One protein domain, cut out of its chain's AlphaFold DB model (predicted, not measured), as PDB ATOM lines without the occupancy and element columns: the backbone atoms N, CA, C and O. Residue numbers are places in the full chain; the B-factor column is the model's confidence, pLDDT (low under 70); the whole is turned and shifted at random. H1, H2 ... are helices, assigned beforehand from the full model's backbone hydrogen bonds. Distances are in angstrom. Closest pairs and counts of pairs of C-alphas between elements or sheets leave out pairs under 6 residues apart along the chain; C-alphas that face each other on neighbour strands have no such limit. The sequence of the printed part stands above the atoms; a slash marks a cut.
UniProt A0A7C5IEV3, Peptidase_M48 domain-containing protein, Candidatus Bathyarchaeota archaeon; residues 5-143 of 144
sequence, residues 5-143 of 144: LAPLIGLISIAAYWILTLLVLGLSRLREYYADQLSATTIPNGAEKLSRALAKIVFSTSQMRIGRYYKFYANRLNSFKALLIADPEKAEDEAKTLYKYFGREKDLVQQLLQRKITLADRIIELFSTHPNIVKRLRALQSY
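What this domain is: This is residues 5 to 143 of the 144 residues of the protein "Peptidase_M48 domain-containing protein" of Candidatus Bathyarchaeota archaeon (UniProt A0A7C5IEV3). Two long helices, H1 and H2, meet near their ends as a wide V, and the short helix H6 sits in its corner, touching both arms. H4 crosses H2 near the corner and H5 packs on H1 with a few residues, while beyond H2 the chain folds back through H3 in an open loop that touches no other helix. The printed part has 139 residues with six named helices, H1 to H6 in order along the chain, and no named strand; its class is all helix. It is only just extended, close to loose, with a radius of gyration of the C-alphas of 21.9 A, and its outline is only just flat, spanning 71 by 48 by 24 A.

Where its parts are: H1, residues 5 to 42, begins with C-alpha 5 at (117.623, 166.123, 109.802) and is 55.2 A long from first to last C-alpha. H2, residues 46 to 81, begins with C-alpha 46 at (110.218, 136.563, 62.666), is 47.1 A long and has a kink of 41 degrees near residue 75. H3, residues 90 to 103, is 21.1 A long. H4 holds residues 105 to 114, H5 residues 119 to 126, and H6 residues 133 to 141, ending with C-alpha 141 at (110.720, 129.765, 71.000).

How they stand to each other: H1, with residues 36 to 41 alone, touches H2 at a steep tilt of 66 degrees, opposite ways; their closest C-alphas, of Ala 40 and Gly 46, are 4.2 A apart. H1 and H5 only just touch, with 3 pairs of C-alphas within 8 A, the closest those of Leu 22 and Leu 126 at 7.3 A, and stand about perpendicular at 84 degrees. H1 touches H6 at Ala 40 and Leu 140, C-alphas 7.1 A apart. H2 touches H6 at a shallow tilt of 30 degrees, opposite ways, the closest C-alphas being those of Ala 47 and Leu 140 at 5.3 A. H2 touches H4 about perpendicular at 87 degrees, the C-alphas of Ala 55 and Val 109 being 5.6 A apart. H4 touches H6 at Leu 113 and Val 134, C-alphas 5.8 A apart. H3 and H4 meet only through their link, and H2 and H3 are apart. Every O i to N i+4 pair is within hydrogen-bond range in H1, H4, H5 and H6; the counts are 31 of 32 in H2 and 8 of 10 in H3.

The domain as a whole: The two C-alphas farthest apart, of Leu 5 and Glu 89, are 72.1 A apart. Residues 5 to 20, 60 to 77, 79 to 85 and 87 to 100 stand free. The printed part has no cut, and no link is long. The mean pLDDT of the printed part is 74.9, and residues 62 to 106 are under 70.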
ATOM      1  N   LEU A   5     118.557 166.475 110.872       77.19
ATOM      2  CA  LEU A   5     117.623 166.123 109.802       77.19
ATOM      3  C   LEU A   5     118.293 166.022 108.423       77.19
ATOM      4  O   LEU A   5     117.847 165.243 107.585       77.19
ATOM      5  N   ALA A   6     119.381 166.764 108.183       83.94
ATOM      6  CA  ALA A   6     120.089 166.751 106.901       83.94
ATOM      7  C   ALA A   6     120.602 165.353 106.480       83.94
ATOM      8  O   ALA A   6     120.342 164.957 105.341       83.94
ATOM      9  N   PRO A   7     121.260 164.558 107.353       89.38
ATOM     10  CA  PRO A   7     121.688 163.208 106.977       89.38
ATOM     11  C   PRO A   7     120.511 162.252 106.729       89.38
ATOM     12  O   PRO A   7     120.604 161.397 105.850       89.38
ATOM     13  N   LEU A   8     119.384 162.416 107.434       91.25
ATOM     14  CA  LEU A   8     118.188 161.590 107.234       91.25
ATOM     15  C   LEU A   8     117.543 161.849 105.864       91.25
ATOM     16  O   LEU A   8     117.220 160.908 105.143       91.25
ATOM     17  N   ILE A   9     117.416 163.121 105.477       92.69
ATOM     18  CA  ILE A   9     116.901 163.520 104.158       92.69
ATOM     19  C   ILE A   9     117.826 163.013 103.044       92.69
ATOM     20  O   ILE A   9     117.347 162.517 102.022       92.69
ATOM     21  N   GLY A  10     119.145 163.081 103.254       92.94
ATOM     22  CA  GLY A  10     120.130 162.521 102.328       92.94
ATOM     23  C   GLY A  10     119.960 161.011 102.141       92.94
ATOM     24  O   GLY A  10     119.924 160.533 101.009       92.94
ATOM     25  N   LEU A  11     119.773 160.262 103.231       94.50
ATOM     26  CA  LEU A  11     119.596 158.809 103.186       94.50
ATOM     27  C   LEU A  11     118.289 158.402 102.483       94.50
ATOM     28  O   LEU A  11     118.295 157.497 101.649       94.50
ATOM     29  N   ILE A  12     117.193 159.120 102.749       96.19
ATOM     30  CA  ILE A  12     115.911 158.928 102.052       96.19
ATOM     31  C   ILE A  12     116.058 159.235 100.557       96.19
ATOM     32  O   ILE A  12     115.580 158.470  99.722       96.19
ATOM     33  N   SER A  13     116.756 160.317 100.204       95.81
ATOM     34  CA  SER A  13     116.980 160.702  98.805       95.81
ATOM     35  C   SER A  13     117.805 159.659  98.046       95.81
ATOM     36  O   SER A  13     117.479 159.334  96.906       95.81
ATOM     37  N   ILE A  14     118.828 159.078  98.681       96.12
ATOM     38  CA  ILE A  14     119.619 157.979  98.104       96.12
ATOM     39  C   ILE A  14     118.747 156.736  97.896       96.12
ATOM     40  O   ILE A  14     118.808 156.119  96.833       96.12
ATOM     41  N   ALA A  15     117.910 156.374  98.873       96.25
ATOM     42  CA  ALA A  15     116.994 155.243  98.734       96.25
ATOM     43  C   ALA A  15     115.998 155.457  97.579       96.25
ATOM     44  O   ALA A  15     115.822 154.570  96.743       96.25
ATOM     45  N   ALA A  16     115.406 156.650  97.483       96.88
ATOM     46  CA  ALA A  16     114.504 157.018  96.395       96.88
ATOM     47  C   ALA A  16     115.202 156.986  95.025       96.88
ATOM     48  O   ALA A  16     114.634 156.458  94.067       96.88
ATOM     49  N   TYR A  17     116.442 157.483  94.937       96.19
ATOM     50  CA  TYR A  17     117.267 157.396  93.731       96.19
ATOM     51  C   TYR A  17     117.426 155.945  93.273       96.19
ATOM     52  O   TYR A  17     117.092 155.632  92.133       96.19
ATOM     53  N   TRP A  18     117.848 155.044  94.165       94.69
ATOM     54  CA  TRP A  18     118.033 153.631  93.826       94.69
ATOM     55  C   TRP A  18     116.735 152.954  93.380       94.69
ATOM     56  O   TRP A  18     116.743 152.211  92.397       94.69
ATOM     57  N   ILE A  19     115.613 153.232  94.053       94.94
ATOM     58  CA  ILE A  19     114.297 152.702  93.664       94.94
ATOM     59  C   ILE A  19     113.927 153.178  92.257       94.94
ATOM     60  O   ILE A  19     113.557 152.366  91.405       94.94
ATOM     61  N   LEU A  20     114.071 154.477  91.985       95.31
ATOM     62  CA  LEU A  20     113.775 155.042  90.673       95.31
ATOM     63  C   LEU A  20     114.701 154.467  89.594       95.31
ATOM     64  O   LEU A  20     114.233 154.111  88.515       95.31
ATOM     65  N   THR A  21     115.994 154.302  89.885       93.19
ATOM     66  CA  THR A  21     116.950 153.659  88.974       93.19
ATOM     67  C   THR A  21     116.518 152.234  88.630       93.19
ATOM     68  O   THR A  21     116.489 151.873  87.453       93.19
ATOM     69  N   LEU A  22     116.126 151.428  89.621       90.31
ATOM     70  CA  LEU A  22     115.655 150.060  89.383       90.31
ATOM     71  C   LEU A  22     114.363 150.025  88.555       90.31
ATOM     72  O   LEU A  22     114.226 149.161  87.686       90.31
ATOM     73  N   LEU A  23     113.448 150.976  88.772       92.19
ATOM     74  CA  LEU A  23     112.240 151.123  87.954       92.19
ATOM     75  C   LEU A  23     112.577 151.464  86.500       92.19
ATOM     76  O   LEU A  23     112.070 150.805  85.592       92.19
ATOM     77  N   VAL A  24     113.470 152.428  86.263       93.25
ATOM     78  CA  VAL A  24     113.909 152.806  84.909       93.25
ATOM     79  C   VAL A  24     114.548 151.615  84.188       93.25
ATOM     80  O   VAL A  24     114.208 151.335  83.037       93.25
ATOM     81  N   LEU A  25     115.417 150.859  84.868       87.81
ATOM     82  CA  LEU A  25     116.005 149.636  84.313       87.81
ATOM     83  C   LEU A  25     114.937 148.571  84.012       87.81
ATOM     84  O   LEU A  25     114.985 147.920  82.967       87.81
ATOM     85  N   GLY A  26     113.943 148.420  84.891       87.38
ATOM     86  CA  GLY A  26     112.793 147.543  84.674       87.38
ATOM     87  C   GLY A  26     111.994 147.903  83.421       87.38
ATOM     88  O   GLY A  26     111.735 147.029  82.591       87.38
ATOM     89  N   LEU A  27     111.668 149.186  83.245       90.31
ATOM     90  CA  LEU A  27     110.958 149.693  82.067       90.31
ATOM     91  C   LEU A  27     111.778 149.521  80.781       90.31
ATOM     92  O   LEU A  27     111.223 149.147  79.747       90.31
ATOM     93  N   SER A  28     113.100 149.715  80.843       90.12
ATOM     94  CA  SER A  28     114.000 149.465  79.710       90.12
ATOM     95  C   SER A  28     113.893 148.022  79.214       90.12
ATOM     96  O   SER A  28     113.709 147.792  78.018       90.12
ATOM     97  N   ARG A  29     113.927 147.047  80.134       87.44
ATOM     98  CA  ARG A  29     113.782 145.623  79.794       87.44
ATOM     99  C   ARG A  29     112.395 145.302  79.246       87.44
ATOM    100  O   ARG A  29     112.286 144.534  78.295       87.44
ATOM    101  N   LEU A  30     111.342 145.893  79.814       88.19
ATOM    102  CA  LEU A  30     109.969 145.690  79.347       88.19
ATOM    103  C   LEU A  30     109.806 146.124  77.884       88.19
ATOM    104  O   LEU A  30     109.254 145.380  77.076       88.19
ATOM    105  N   ARG A  31     110.345 147.293  77.530       92.88
ATOM    106  CA  ARG A  31     110.342 147.793  76.150       92.88
ATOM    107  C   ARG A  31     111.003 146.810  75.178       92.88
ATOM    108  O   ARG A  31     110.507 146.632  74.071       92.88
ATOM    109  N   GLU A  32     112.096 146.163  75.577       86.31
ATOM    110  CA  GLU A  32     112.770 145.171  74.728       86.31
ATOM    111  C   GLU A  32     111.931 143.918  74.496       86.31
ATOM    112  O   GLU A  32     111.885 143.432  73.369       86.31
ATOM    113  N   TYR A  33     111.209 143.437  75.513       87.00
ATOM    114  CA  TYR A  33     110.291 142.308  75.336       87.00
ATOM    115  C   TYR A  33     109.178 142.624  74.335       87.00
ATOM    116  O   TYR A  33     108.868 141.785  73.490       87.00
ATOM    117  N   TYR A  34     108.622 143.836  74.379       87.81
ATOM    118  CA  TYR A  34     107.620 144.261  73.401       87.81
ATOM    119  C   TYR A  34     108.195 144.382  71.987       87.81
ATOM    120  O   TYR A  34     107.546 143.973  71.027       87.81
ATOM    121  N   ALA A  35     109.419 144.893  71.845       88.94
ATOM    122  CA  ALA A  35     110.086 144.969  70.547       88.94
ATOM    123  C   ALA A  35     110.356 143.572  69.952       88.94
ATOM    124  O   ALA A  35     110.121 143.346  68.760       88.94
ATOM    125  N   ASP A  36     110.804 142.626  70.782       88.94
ATOM    126  CA  ASP A  36     111.035 141.236  70.385       88.94
ATOM    127  C   ASP A  36     109.726 140.541  69.979       88.94
ATOM    128  O   ASP A  36     109.680 139.860  68.953       88.94
ATOM    129  N   GLN A  37     108.650 140.749  70.745       87.06
ATOM    130  CA  GLN A  37     107.328 140.195  70.449       87.06
ATOM    131  C   GLN A  37     106.770 140.744  69.134       87.06
ATOM    132  O   GLN A  37     106.366 139.967  68.272       87.06
ATOM    133  N   LEU A  38     106.800 142.066  68.944       88.44
ATOM    134  CA  LEU A  38     106.319 142.703  67.718       88.44
ATOM    135  C   LEU A  38     107.081 142.189  66.489       88.44
ATOM    136  O   LEU A  38     106.480 141.901  65.454       88.44
ATOM    137  N   SER A  39     108.400 142.028  66.609       85.19
ATOM    138  CA  SER A  39     109.236 141.468  65.541       85.19
ATOM    139  C   SER A  39     108.892 140.007  65.237       85.19
ATOM    140  O   SER A  39     108.929 139.596  64.077       85.19
ATOM    141  N   ALA A  40     108.548 139.221  66.261       88.62
ATOM    142  CA  ALA A  40     108.165 137.824  66.112       88.62
ATOM    143  C   ALA A  40     106.808 137.650  65.413       88.62
ATOM    144  O   ALA A  40     106.681 136.748  64.588       88.62
ATOM    145  N   THR A  41     105.826 138.508  65.711       88.19
ATOM    146  CA  THR A  41     104.449 138.381  65.201       88.19
ATOM    147  C   THR A  41     104.211 139.087  63.870       88.19
ATOM    148  O   THR A  41     103.370 138.653  63.092       88.19
ATOM    149  N   THR A  42     104.920 140.185  63.598       89.00
ATOM    150  CA  THR A  42     104.671 141.017  62.403       89.00
ATOM    151  C   THR A  42     105.370 140.465  61.161       89.00
ATOM    152  O   THR A  42     104.916 140.669  60.038       89.00
ATOM    153  N   ILE A  43     106.497 139.770  61.344       87.19
ATOM    154  CA  ILE A  43     107.350 139.300  60.250       87.19
ATOM    155  C   ILE A  43     107.154 137.789  60.056       87.19
ATOM    156  O   ILE A  43     107.253 137.037  61.027       87.19
ATOM    157  N   PRO A  44     107.000 137.292  58.812       85.50
ATOM    158  CA  PRO A  44     106.988 135.858  58.536       85.50
ATOM    159  C   PRO A  44     108.281 135.184  59.013       85.50
ATOM    160  O   PRO A  44     109.392 135.582  58.618       85.50
ATOM    161  N   ASN A  45     108.138 134.154  59.853       84.00
ATOM    162  CA  ASN A  45     109.237 133.475  60.552       84.00
ATOM    163  C   ASN A  45     110.117 134.440  61.379       84.00
ATOM    164  O   ASN A  45     111.331 134.242  61.499       84.00
ATOM    165  N   GLY A  46     109.523 135.510  61.922       84.38
ATOM    166  CA  GLY A  46     110.218 136.563  62.666       84.38
ATOM    167  C   GLY A  46     110.951 136.042  63.901       84.38
ATOM    168  O   GLY A  46     112.120 136.370  64.101       84.38
ATOM    169  N   ALA A  47     110.318 135.151  64.670       86.88
ATOM    170  CA  ALA A  47     110.923 134.525  65.846       86.88
ATOM    171  C   ALA A  47     112.206 133.735  65.509       86.88
ATOM    172  O   ALA A  47     113.236 133.871  66.179       86.88
ATOM    173  N   GLU A  48     112.185 132.949  64.426       86.38
ATOM    174  CA  GLU A  48     113.349 132.177  63.973       86.38
ATOM    175  C   GLU A  48     114.474 133.099  63.480       86.38
ATOM    176  O   GLU A  48     115.632 132.946  63.872       86.38
ATOM    177  N   LYS A  49     114.142 134.119  62.680       87.06
ATOM    178  CA  LYS A  49     115.123 135.096  62.183       87.06
ATOM    179  C   LYS A  49     115.784 135.876  63.320       87.06
ATOM    180  O   LYS A  49     117.007 136.032  63.314       87.06
ATOM    181  N   LEU A  50     114.998 136.327  64.296       87.94
ATOM    182  CA  LEU A  50     115.484 137.099  65.436       87.94
ATOM    183  C   LEU A  50     116.355 136.244  66.362       87.94
ATOM    184  O   LEU A  50     117.454 136.666  66.717       87.94
ATOM    185  N   SER A  51     115.928 135.023  66.696       87.06
ATOM    186  CA  SER A  51     116.724 134.109  67.531       87.06
ATOM    187  C   SER A  51     118.089 133.786  66.909       87.06
ATOM    188  O   SER A  51     119.111 133.821  67.600       87.06
ATOM    189  N   ARG A  52     118.137 133.578  65.587       86.50
ATOM    190  CA  ARG A  52     119.375 133.365  64.821       86.50
ATOM    191  C   ARG A  52     120.284 134.593  64.829       86.50
ATOM    192  O   ARG A  52     121.485 134.472  65.075       86.50
ATOM    193  N   ALA A  53     119.721 135.780  64.604       85.75
ATOM    194  CA  ALA A  53     120.465 137.037  64.648       85.75
ATOM    195  C   ALA A  53     121.056 137.296  66.044       85.75
ATOM    196  O   ALA A  53     122.240 137.608  66.168       85.75
ATOM    197  N   LEU A  54     120.264 137.089  67.097       85.69
ATOM    198  CA  LEU A  54     120.692 137.221  68.488       85.69
ATOM    199  C   LEU A  54     121.828 136.252  68.837       85.69
ATOM    200  O   LEU A  54     122.834 136.669  69.414       85.69
ATOM    201  N   ALA A  55     121.718 134.983  68.435       84.12
ATOM    202  CA  ALA A  55     122.784 134.004  68.638       84.12
ATOM    203  C   ALA A  55     124.085 134.414  67.931       84.12
ATOM    204  O   ALA A  55     125.164 134.337  68.522       84.12
ATOM    205  N   LYS A  56     123.988 134.931  66.700       82.88
ATOM    206  CA  LYS A  56     125.138 135.441  65.945       82.88
ATOM    207  C   LYS A  56     125.778 136.656  66.607       82.88
ATOM    208  O   LYS A  56     127.003 136.729  66.651       82.88
ATOM    209  N   ILE A  57     124.987 137.587  67.146       82.06
ATOM    210  CA  ILE A  57     125.506 138.760  67.865       82.06
ATOM    211  C   ILE A  57     126.275 138.319  69.107       82.06
ATOM    212  O   ILE A  57     127.399 138.773  69.309       82.06
ATOM    213  N   VAL A  58     125.718 137.413  69.916       79.94
ATOM    214  CA  VAL A  58     126.403 136.912  71.117       79.94
ATOM    215  C   VAL A  58     127.696 136.203  70.749       79.94
ATOM    216  O   VAL A  58     128.739 136.514  71.321       79.94
ATOM    217  N   PHE A  59     127.644 135.307  69.766       79.00
ATOM    218  CA  PHE A  59     128.812 134.562  69.316       79.00
ATOM    219  C   PHE A  59     129.883 135.477  68.705       79.00
ATOM    220  O   PHE A  59     131.056 135.394  69.047       79.00
ATOM    221  N   SER A  60     129.498 136.411  67.837       71.88
ATOM    222  CA  SER A  60     130.426 137.380  67.247       71.88
ATOM    223  C   SER A  60     131.031 138.296  68.312       71.88
ATOM    224  O   SER A  60     132.234 138.548  68.299       71.88
ATOM    225  N   THR A  61     130.240 138.723  69.298       71.38
ATOM    226  CA  THR A  61     130.719 139.533  70.427       71.38
ATOM    227  C   THR A  61     131.682 138.744  71.315       71.38
ATOM    228  O   THR A  61     132.709 139.290  71.728       71.38
ATOM    229  N   SER A  62     131.413 137.460  71.588       66.12
ATOM    230  CA  SER A  62     132.333 136.604  72.344       66.12
ATOM    231  C   SER A  62     133.626 136.365  71.572       66.12
ATOM    232  O   SER A  62     134.702 136.552  72.137       66.12
ATOM    233  N   GLN A  63     133.539 136.068  70.273       65.88
ATOM    234  CA  GLN A  63     134.701 135.901  69.399       65.88
ATOM    235  C   GLN A  63     135.504 137.197  69.265       65.88
ATOM    236  O   GLN A  63     136.723 137.145  69.271       65.88
ATOM    237  N   MET A  64     134.872 138.373  69.218       60.09
ATOM    238  CA  MET A  64     135.580 139.660  69.221       60.09
ATOM    239  C   MET A  64     136.223 139.981  70.568       60.09
ATOM    240  O   MET A  64     137.236 140.676  70.608       60.09
ATOM    241  N   ARG A  65     135.642 139.536  71.686       57.59
ATOM    242  CA  ARG A  65     136.232 139.714  73.019       57.59
ATOM    243  C   ARG A  65     137.443 138.801  73.197       57.59
ATOM    244  O   ARG A  65     138.504 139.282  73.582       57.59
ATOM    245  N   ILE A  66     137.293 137.528  72.840       57.59
ATOM    246  CA  ILE A  66     138.368 136.529  72.826       57.59
ATOM    247  C   ILE A  66     139.430 136.925  71.806       57.59
ATOM    248  O   ILE A  66     140.603 136.889  72.123       57.59
ATOM    249  N   GLY A  67     139.036 137.382  70.622       58.97
ATOM    250  CA  GLY A  67     139.918 137.840  69.558       58.97
ATOM    251  C   GLY A  67     140.642 139.135  69.902       58.97
ATOM    252  O   GLY A  67     141.807 139.256  69.570       58.97
ATOM    253  N   ARG A  68     140.032 140.088  70.625       58.03
ATOM    254  CA  ARG A  68     140.751 141.260  71.164       58.03
ATOM    255  C   ARG A  68     141.726 140.877  72.262       58.03
ATOM    256  O   ARG A  68     142.836 141.390  72.268       58.03
ATOM    257  N   TYR A  69     141.331 139.974  73.153       54.62
ATOM    258  CA  TYR A  69     142.224 139.429  74.169       54.62
ATOM    259  C   TYR A  69     143.396 138.700  73.498       54.62
ATOM    260  O   TYR A  69     144.550 139.047  73.699       54.62
ATOM    261  N   TYR A  70     143.109 137.791  72.574       55.00
ATOM    262  CA  TYR A  70     144.098 137.062  71.800       55.00
ATOM    263  C   TYR A  70     144.940 137.988  70.929       55.00
ATOM    264  O   TYR A  70     146.130 137.779  70.867       55.00
ATOM    265  N   LYS A  71     144.393 139.043  70.318       54.94
ATOM    266  CA  LYS A  71     145.142 140.051  69.546       54.94
ATOM    267  C   LYS A  71     146.013 140.923  70.444       54.94
ATOM    268  O   LYS A  71     147.091 141.309  70.023       54.94
ATOM    269  N   PHE A  72     145.600 141.202  71.678       57.16
ATOM    270  CA  PHE A  72     146.423 141.886  72.676       57.16
ATOM    271  C   PHE A  72     147.617 141.014  73.105       57.16
ATOM    272  O   PHE A  72     148.760 141.469  73.065       57.16
ATOM    273  N   TYR A  73     147.378 139.736  73.410       53.91
ATOM    274  CA  TYR A  73     148.440 138.765  73.713       53.91
ATOM    275  C   TYR A  73     149.301 138.439  72.483       53.91
ATOM    276  O   TYR A  73     150.524 138.392  72.575       53.91
ATOM    277  N   ALA A  74     148.691 138.293  71.313       57.75
ATOM    278  CA  ALA A  74     149.355 138.034  70.046       57.75
ATOM    279  C   ALA A  74     150.096 139.262  69.533       57.75
ATOM    280  O   ALA A  74     151.083 139.067  68.859       57.75
ATOM    281  N   ASN A  75     149.726 140.504  69.864       56.41
ATOM    282  CA  ASN A  75     150.577 141.670  69.594       56.41
ATOM    283  C   ASN A  75     151.855 141.630  70.434       56.41
ATOM    284  O   ASN A  75     152.929 141.936  69.921       56.41
ATOM    285  N   ARG A  76     151.762 141.174  71.689       54.41
ATOM    286  CA  ARG A  76     152.939 140.869  72.515       54.41
ATOM    287  C   ARG A  76     153.813 139.783  71.877       54.41
ATOM    288  O   ARG A  76     155.029 139.917  71.883       54.41
ATOM    289  N   LEU A  77     153.200 138.752  71.288       51.75
ATOM    290  CA  LEU A  77     153.908 137.681  70.571       51.75
ATOM    291  C   LEU A  77     154.375 138.092  69.156       51.75
ATOM    292  O   LEU A  77     155.411 137.636  68.696       51.75
ATOM    293  N   ASN A  78     153.677 139.000  68.473       52.59
ATOM    294  CA  ASN A  78     154.018 139.530  67.148       52.59
ATOM    295  C   ASN A  78     155.223 140.465  67.215       52.59
ATOM    296  O   ASN A  78     155.950 140.575  66.234       52.59
ATOM    297  N   SER A  79     155.504 141.056  68.380       53.69
ATOM    298  CA  SER A  79     156.796 141.691  68.647       53.69
ATOM    299  C   SER A  79     157.970 140.704  68.511       53.69
ATOM    300  O   SER A  79     159.077 141.140  68.221       53.69
ATOM    301  N   PHE A  80     157.729 139.388  68.637       52.53
ATOM    302  CA  PHE A  80     158.688 138.323  68.298       52.53
ATOM    303  C   PHE A  80     158.559 137.821  66.848       52.53
ATOM    304  O   PHE A  80     159.489 137.231  66.313       52.53
ATOM    305  N   LYS A  81     157.436 138.079  66.165       49.56
ATOM    306  CA  LYS A  81     157.250 137.796  64.726       49.56
ATOM    307  C   LYS A  81     157.978 138.829  63.854       49.56
ATOM    308  O   LYS A  81     158.505 138.471  62.808       49.56
ATOM    309  N   ALA A  82     158.110 140.070  64.337       56.72
ATOM    310  CA  ALA A  82     158.998 141.096  63.776       56.72
ATOM    311  C   ALA A  82     160.494 140.711  63.835       56.72
ATOM    312  O   ALA A  82     161.299 141.297  63.120       56.72
ATOM    313  N   LEU A  83     160.850 139.691  64.630       60.91
ATOM    314  CA  LEU A  83     162.173 139.053  64.656       60.91
ATOM    315  C   LEU A  83     162.293 137.868  63.662       60.91
ATOM    316  O   LEU A  83     163.198 137.056  63.810       60.91
ATOM    317  N   LEU A  84     161.403 137.755  62.661       54.16
ATOM    318  CA  LEU A  84     161.389 136.713  61.610       54.16
ATOM    319  C   LEU A  84     161.122 135.266  62.086       54.16
ATOM    320  O   LEU A  84     161.665 134.317  61.530       54.16
ATOM    321  N   ILE A  85     160.248 135.067  63.082       54.53
ATOM    322  CA  ILE A  85     159.973 133.725  63.645       54.53
ATOM    323  C   ILE A  85     158.684 133.043  63.095       54.53
ATOM    324  O   ILE A  85     158.525 131.846  63.308       54.53
ATOM    325  N   ALA A  86     157.764 133.704  62.351       48.53
ATOM    326  CA  ALA A  86     156.632 133.001  61.681       48.53
ATOM    327  C   ALA A  86     155.876 133.797  60.579       48.53
ATOM    328  O   ALA A  86     155.777 135.022  60.648       48.53
ATOM    329  N   ASP A  87     155.222 133.068  59.658       54.06
ATOM    330  CA  ASP A  87     154.850 133.397  58.251       54.06
ATOM    331  C   ASP A  87     153.334 133.738  57.996       54.06
ATOM    332  O   ASP A  87     152.562 133.721  58.970       54.06
ATOM    333  N   PRO A  88     152.880 134.111  56.760       49.56
ATOM    334  CA  PRO A  88     151.555 134.664  56.423       49.56
ATOM    335  C   PRO A  88     150.546 133.683  55.765       49.56
ATOM    336  O   PRO A  88     149.634 134.125  55.073       49.56
ATOM    337  N   GLU A  89     150.624 132.373  56.010       55.19
ATOM    338  CA  GLU A  89     149.695 131.369  55.429       55.19
ATOM    339  C   GLU A  89     148.242 131.400  55.967       55.19
ATOM    340  O   GLU A  89     147.363 130.712  55.452       55.19
ATOM    341  N   LYS A  90     147.922 132.198  56.996       54.66
ATOM    342  CA  LYS A  90     146.633 132.085  57.724       54.66
ATOM    343  C   LYS A  90     145.400 132.672  57.024       54.66
ATOM    344  O   LYS A  90     144.289 132.498  57.524       54.66
ATOM    345  N   ALA A  91     145.563 133.357  55.896       46.88
ATOM    346  CA  ALA A  91     144.460 134.059  55.236       46.88
ATOM    347  C   ALA A  91     143.415 133.110  54.606       46.88
ATOM    348  O   ALA A  91     142.219 133.408  54.633       46.88
ATOM    349  N   GLU A  92     143.821 131.943  54.091       46.78
ATOM    350  CA  GLU A  92     142.883 130.955  53.528       46.78
ATOM    351  C   GLU A  92     142.118 130.167  54.602       46.78
ATOM    352  O   GLU A  92     140.933 129.855  54.433       46.78
ATOM    353  N   ASP A  93     142.758 129.895  55.741       55.31
ATOM    354  CA  ASP A  93     142.100 129.265  56.887       55.31
ATOM    355  C   ASP A  93     140.981 130.154  57.438       55.31
ATOM    356  O   ASP A  93     139.889 129.665  57.748       55.31
ATOM    357  N   GLU A  94     141.183 131.472  57.491       47.28
ATOM    358  CA  GLU A  94     140.159 132.421  57.940       47.28
ATOM    359  C   GLU A  94     138.892 132.374  57.060       47.28
ATOM    360  O   GLU A  94     137.772 132.377  57.590       47.28
ATOM    361  N   ALA A  95     139.039 132.206  55.741       45.06
ATOM    362  CA  ALA A  95     137.920 132.067  54.805       45.06
ATOM    363  C   ALA A  95     137.156 130.735  54.970       45.06
ATOM    364  O   ALA A  95     135.920 130.721  54.986       45.06
ATOM    365  N   LYS A  96     137.857 129.610  55.174       50.84
ATOM    366  CA  LYS A  96     137.219 128.310  55.475       50.84
ATOM    367  C   LYS A  96     136.512 128.312  56.829       50.84
ATOM    368  O   LYS A  96     135.450 127.700  56.983       50.84
ATOM    369  N   THR A  97     137.058 129.034  57.805       54.47
ATOM    370  CA  THR A  97     136.425 129.164  59.119       54.47
ATOM    371  C   THR A  97     135.093 129.912  58.999       54.47
ATOM    372  O   THR A  97     134.093 129.456  59.555       54.47
ATOM    373  N   LEU A  98     135.034 130.989  58.197       45.53
ATOM    374  CA  LEU A  98     133.806 131.742  57.899       45.53
ATOM    375  C   LEU A  98     132.673 130.854  57.370       45.53
ATOM    376  O   LEU A  98     131.586 130.875  57.943       45.53
ATOM    377  N   TYR A  99     132.924 130.003  56.372       48.72
ATOM    378  CA  TYR A  99     131.909 129.078  55.843       48.72
ATOM    379  C   TYR A  99     131.386 128.078  56.888       48.72
ATOM    380  O   TYR A  99     130.181 127.820  56.960       48.72
ATOM    381  N   LYS A 100     132.258 127.565  57.765       54.59
ATOM    382  CA  LYS A 100     131.863 126.664  58.863       54.59
ATOM    383  C   LYS A 100     131.005 127.369  59.924       54.59
ATOM    384  O   LYS A 100     130.186 126.715  60.572       54.59
ATOM    385  N   TYR A 101     131.152 128.686  60.094       51.75
ATOM    386  CA  TYR A 101     130.353 129.476  61.037       51.75
ATOM    387  C   TYR A 101     128.905 129.692  60.576       51.75
ATOM    388  O   TYR A 101     128.005 129.641  61.414       51.75
ATOM    389  N   PHE A 102     128.654 129.879  59.275       50.53
ATOM    390  CA  PHE A 102     127.292 130.064  58.746       50.53
ATOM    391  C   PHE A 102     126.464 128.763  58.735       50.53
ATOM    392  O   PHE A 102     125.245 128.807  58.872       50.53
ATOM    393  N   GLY A 103     127.105 127.591  58.642       55.44
ATOM    394  CA  GLY A 103     126.414 126.293  58.669       55.44
ATOM    395  C   GLY A 103     125.931 125.834  60.055       55.44
ATOM    396  O   GLY A 103     125.009 125.029  60.143       55.44
ATOM    397  N   ARG A 104     126.509 126.354  61.150       62.06
ATOM    398  CA  ARG A 104     126.207 125.935  62.542       62.06
ATOM    399  C   ARG A 104     125.190 126.827  63.258       62.06
ATOM    400  O   ARG A 104     125.019 126.732  64.469       62.06
ATOM    401  N   GLU A 105     124.514 127.715  62.538       61.47
ATOM    402  CA  GLU A 105     123.642 128.736  63.135       61.47
ATOM    403  C   GLU A 105     122.495 128.154  63.980       61.47
ATOM    404  O   GLU A 105     122.178 128.695  65.040       61.47
ATOM    405  N   LYS A 106     121.908 127.023  63.563       61.31
ATOM    406  CA  LYS A 106     120.871 126.322  64.343       61.31
ATOM    407  C   LYS A 106     121.431 125.711  65.634       61.31
ATOM    408  O   LYS A 106     120.775 125.788  66.675       61.31
ATOM    409  N   ASP A 107     122.663 125.206  65.597       73.06
ATOM    410  CA  ASP A 107     123.344 124.651  66.772       73.06
ATOM    411  C   ASP A 107     123.676 125.738  67.800       73.06
ATOM    412  O   ASP A 107     123.616 125.489  69.002       73.06
ATOM    413  N   LEU A 108     124.011 126.954  67.353       75.00
ATOM    414  CA  LEU A 108     124.345 128.069  68.248       75.00
ATOM    415  C   LEU A 108     123.150 128.490  69.109       75.00
ATOM    416  O   LEU A 108     123.301 128.727  70.309       75.00
ATOM    417  N   VAL A 109     121.954 128.548  68.518       79.00
ATOM    418  CA  VAL A 109     120.721 128.847  69.261       79.00
ATOM    419  C   VAL A 109     120.459 127.759  70.308       79.00
ATOM    420  O   VAL A 109     120.180 128.078  71.463       79.00
ATOM    421  N   GLN A 110     120.612 126.482  69.941       80.69
ATOM    422  CA  GLN A 110     120.434 125.363  70.872       80.69
ATOM    423  C   GLN A 110     121.459 125.378  72.013       80.69
ATOM    424  O   GLN A 110     121.080 125.204  73.170       80.69
ATOM    425  N   GLN A 111     122.731 125.662  71.725       80.81
ATOM    426  CA  GLN A 111     123.776 125.797  72.747       80.81
ATOM    427  C   GLN A 111     123.462 126.919  73.745       80.81
ATOM    428  O   GLN A 111     123.629 126.744  74.953       80.81
ATOM    429  N   LEU A 112     122.960 128.062  73.267       79.38
ATOM    430  CA  LEU A 112     122.564 129.172  74.139       79.38
ATOM    431  C   LEU A 112     121.325 128.842  74.981       79.38
ATOM    432  O   LEU A 112     121.258 129.247  76.140       79.38
ATOM    433  N   LEU A 113     120.369 128.086  74.440       82.31
ATOM    434  CA  LEU A 113     119.174 127.650  75.171       82.31
ATOM    435  C   LEU A 113     119.479 126.624  76.269       82.31
ATOM    436  O   LEU A 113     118.811 126.627  77.306       82.31
ATOM    437  N   GLN A 114     120.495 125.781  76.067       82.62
ATOM    438  CA  GLN A 114     120.968 124.821  77.069       82.62
ATOM    439  C   GLN A 114     121.669 125.500  78.260       82.62
ATOM    440  O   GLN A 114     121.799 124.896  79.329       82.62
ATOM    441  N   ARG A 115     122.093 126.766  78.123       78.56
ATOM    442  CA  ARG A 115     122.726 127.517  79.212       78.56
ATOM    443  C   ARG A 115     121.720 127.756  80.342       78.56
ATOM    444  O   ARG A 115     120.703 128.428  80.172       78.56
ATOM    445  N   LYS A 116     122.017 127.232  81.533       74.19
ATOM    446  CA  LYS A 116     121.197 127.468  82.730       74.19
ATOM    447  C   LYS A 116     121.374 128.910  83.213       74.19
ATOM    448  O   LYS A 116     122.491 129.413  83.274       74.19
ATOM    449  N   ILE A 117     120.265 129.558  83.565       78.56
ATOM    450  CA  ILE A 117     120.274 130.891  84.178       78.56
ATOM    451  C   ILE A 117     120.622 130.706  85.653       78.56
ATOM    452  O   ILE A 117     119.852 130.088  86.391       78.56
ATOM    453  N   THR A 118     121.770 131.223  86.076       83.06
ATOM    454  CA  THR A 118     122.187 131.176  87.483       83.06
ATOM    455  C   THR A 118     121.555 132.314  88.291       83.06
ATOM    456  O   THR A 118     121.033 133.285  87.736       83.06
ATOM    457  N   LEU A 119     121.594 132.222  89.625       77.50
ATOM    458  CA  LEU A 119     121.127 133.309  90.498       77.50
ATOM    459  C   LEU A 119     121.969 134.579  90.322       77.50
ATOM    460  O   LEU A 119     121.418 135.677  90.314       77.50
ATOM    461  N   ALA A 120     123.276 134.427  90.086       76.06
ATOM    462  CA  ALA A 120     124.165 135.539  89.765       76.06
ATOM    463  C   ALA A 120     123.748 136.238  88.462       76.06
ATOM    464  O   ALA A 120     123.635 137.461  88.443       76.06
ATOM    465  N   ASP A 121     123.425 135.478  87.406       75.81
ATOM    466  CA  ASP A 121     122.915 136.056  86.153       75.81
ATOM    467  C   ASP A 121     121.623 136.856  86.385       75.81
ATOM    468  O   ASP A 121     121.418 137.892  85.758       75.81
ATOM    469  N   ARG A 122     120.753 136.394  87.294       78.88
ATOM    470  CA  ARG A 122     119.499 137.078  87.635       78.88
ATOM    471  C   ARG A 122     119.740 138.374  88.416       78.88
ATOM    472  O   ARG A 122     119.045 139.352  88.169       78.88
ATOM    473  N   ILE A 123     120.716 138.394  89.324       77.06
ATOM    474  CA  ILE A 123     121.109 139.607  90.058       77.06
ATOM    475  C   ILE A 123     121.741 140.618  89.098       77.06
ATOM    476  O   ILE A 123     121.347 141.778  89.090       77.06
ATOM    477  N   ILE A 124     122.659 140.176  88.234       80.12
ATOM    478  CA  ILE A 124     123.285 141.032  87.215       80.12
ATOM    479  C   ILE A 124     122.226 141.611  86.268       80.12
ATOM    480  O   ILE A 124     122.296 142.782  85.905       80.12
ATOM    481  N   GLU A 125     121.216 140.821  85.902       80.31
ATOM    482  CA  GLU A 125     120.106 141.278  85.065       80.31
ATOM    483  C   GLU A 125     119.292 142.402  85.720       80.31
ATOM    484  O   GLU A 125     118.872 143.316  85.014       80.31
ATOM    485  N   LEU A 126     119.099 142.393  87.046       74.50
ATOM    486  CA  LEU A 126     118.380 143.470  87.745       74.50
ATOM    487  C   LEU A 126     119.069 144.827  87.566       74.50
ATOM    488  O   LEU A 126     118.380 145.831  87.369       74.50
ATOM    489  N   PHE A 127     120.402 144.829  87.545       78.31
ATOM    490  CA  PHE A 127     121.232 146.010  87.305       78.31
ATOM    491  C   PHE A 127     121.532 146.264  85.819       78.31
ATOM    492  O   PHE A 127     122.239 147.214  85.491       78.31
ATOM    493  N   SER A 128     121.001 145.445  84.905       75.19
ATOM    494  CA  SER A 128     121.213 145.596  83.465       75.19
ATOM    495  C   SER A 128     120.024 146.260  82.773       75.19
ATOM    496  O   SER A 128     118.863 146.015  83.107       75.19
ATOM    497  N   THR A 129     120.315 147.068  81.755       77.12
ATOM    498  CA  THR A 129     119.315 147.661  80.852       77.12
ATOM    499  C   THR A 129     118.675 146.633  79.921       77.12
ATOM    500  O   THR A 129     117.580 146.884  79.418       77.12
ATOM    501  N   HIS A 130     119.337 145.488  79.721       75.75
ATOM    502  CA  HIS A 130     118.939 144.442  78.786       75.75
ATOM    503  C   HIS A 130     118.496 143.169  79.527       75.75
ATOM    504  O   HIS A 130     119.138 142.775  80.508       75.75
ATOM    505  N   PRO A 131     117.433 142.477  79.073       79.56
ATOM    506  CA  PRO A 131     117.069 141.179  79.610       79.56
ATOM    507  C   PRO A 131     118.095 140.117  79.213       79.56
ATOM    508  O   PRO A 131     118.768 140.207  78.183       79.56
ATOM    509  N   ASN A 132     118.189 139.063  80.024       83.31
ATOM    510  CA  ASN A 132     119.107 137.965  79.745       83.31
ATOM    511  C   ASN A 132     118.786 137.312  78.388       83.31
ATOM    512  O   ASN A 132     117.643 136.930  78.124       83.31
ATOM    513  N   ILE A 133     119.809 137.123  77.549       80.62
ATOM    514  CA  ILE A 133     119.648 136.577  76.196       80.62
ATOM    515  C   ILE A 133     118.959 135.208  76.176       80.62
ATOM    516  O   ILE A 133     118.157 134.938  75.288       80.62
ATOM    517  N   VAL A 134     119.200 134.361  77.181       81.69
ATOM    518  CA  VAL A 134     118.583 133.030  77.275       81.69
ATOM    519  C   VAL A 134     117.075 133.148  77.505       81.69
ATOM    520  O   VAL A 134     116.307 132.374  76.936       81.69
ATOM    521  N   LYS A 135     116.626 134.141  78.288       82.44
ATOM    522  CA  LYS A 135     115.192 134.415  78.485       82.44
ATOM    523  C   LYS A 135     114.547 134.916  77.202       82.44
ATOM    524  O   LYS A 135     113.475 134.435  76.854       82.44
ATOM    525  N   ARG A 136     115.223 135.821  76.483       82.81
ATOM    526  CA  ARG A 136     114.763 136.331  75.182       82.81
ATOM    527  C   ARG A 136     114.619 135.201  74.164       82.81
ATOM    528  O   ARG A 136     113.555 135.035  73.587       82.81
ATOM    529  N   LEU A 137     115.644 134.358  74.013       82.06
ATOM    530  CA  LEU A 137     115.605 133.206  73.105       82.06
ATOM    531  C   LEU A 137     114.498 132.212  73.475       82.06
ATOM    532  O   LEU A 137     113.802 131.724  72.590       82.06
ATOM    533  N   ARG A 138     114.299 131.937  74.770       84.94
ATOM    534  CA  ARG A 138     113.224 131.052  75.236       84.94
ATOM    535  C   ARG A 138     111.836 131.639  74.968       84.94
ATOM    536  O   ARG A 138     110.959 130.905  74.534       84.94
ATOM    537  N   ALA A 139     111.655 132.944  75.172       82.94
ATOM    538  CA  ALA A 139     110.414 133.635  74.826       82.94
ATOM    539  C   ALA A 139     110.151 133.600  73.312       82.94
ATOM    540  O   ALA A 139     109.024 133.392  72.887       82.94
ATOM    541  N   LEU A 140     111.186 133.724  72.477       82.31
ATOM    542  CA  LEU A 140     111.034 133.600  71.026       82.31
ATOM    543  C   LEU A 140     110.681 132.175  70.583       82.31
ATOM    544  O   LEU A 140     109.945 132.019  69.615       82.31
ATOM    545  N   GLN A 141     111.137 131.139  71.296       79.94
ATOM    546  CA  GLN A 141     110.720 129.765  71.000       79.94
ATOM    547  C   GLN A 141     109.228 129.518  71.232       79.94
ATOM    548  O   GLN A 141     108.669 128.687  70.528       79.94
ATOM    549  N   SER A 142     108.578 130.229  72.159       76.06
ATOM    550  CA  SER A 142     107.124 130.098  72.347       76.06
ATOM    551  C   SER A 142     106.287 130.752  71.243       76.06
ATOM    552  O   SER A 142     105.091 130.502  71.185       76.06
ATOM    553  N   TYR A 143     106.890 131.578  70.380       73.88
ATOM    554  CA  TYR A 143     106.218 132.202  69.230       73.88
ATOM    555  C   TYR A 143     106.478 131.471  67.903       73.88
ATOM    556  O   TYR A 143     106.071 131.962  66.851       73.88
TER     557      TYR A 143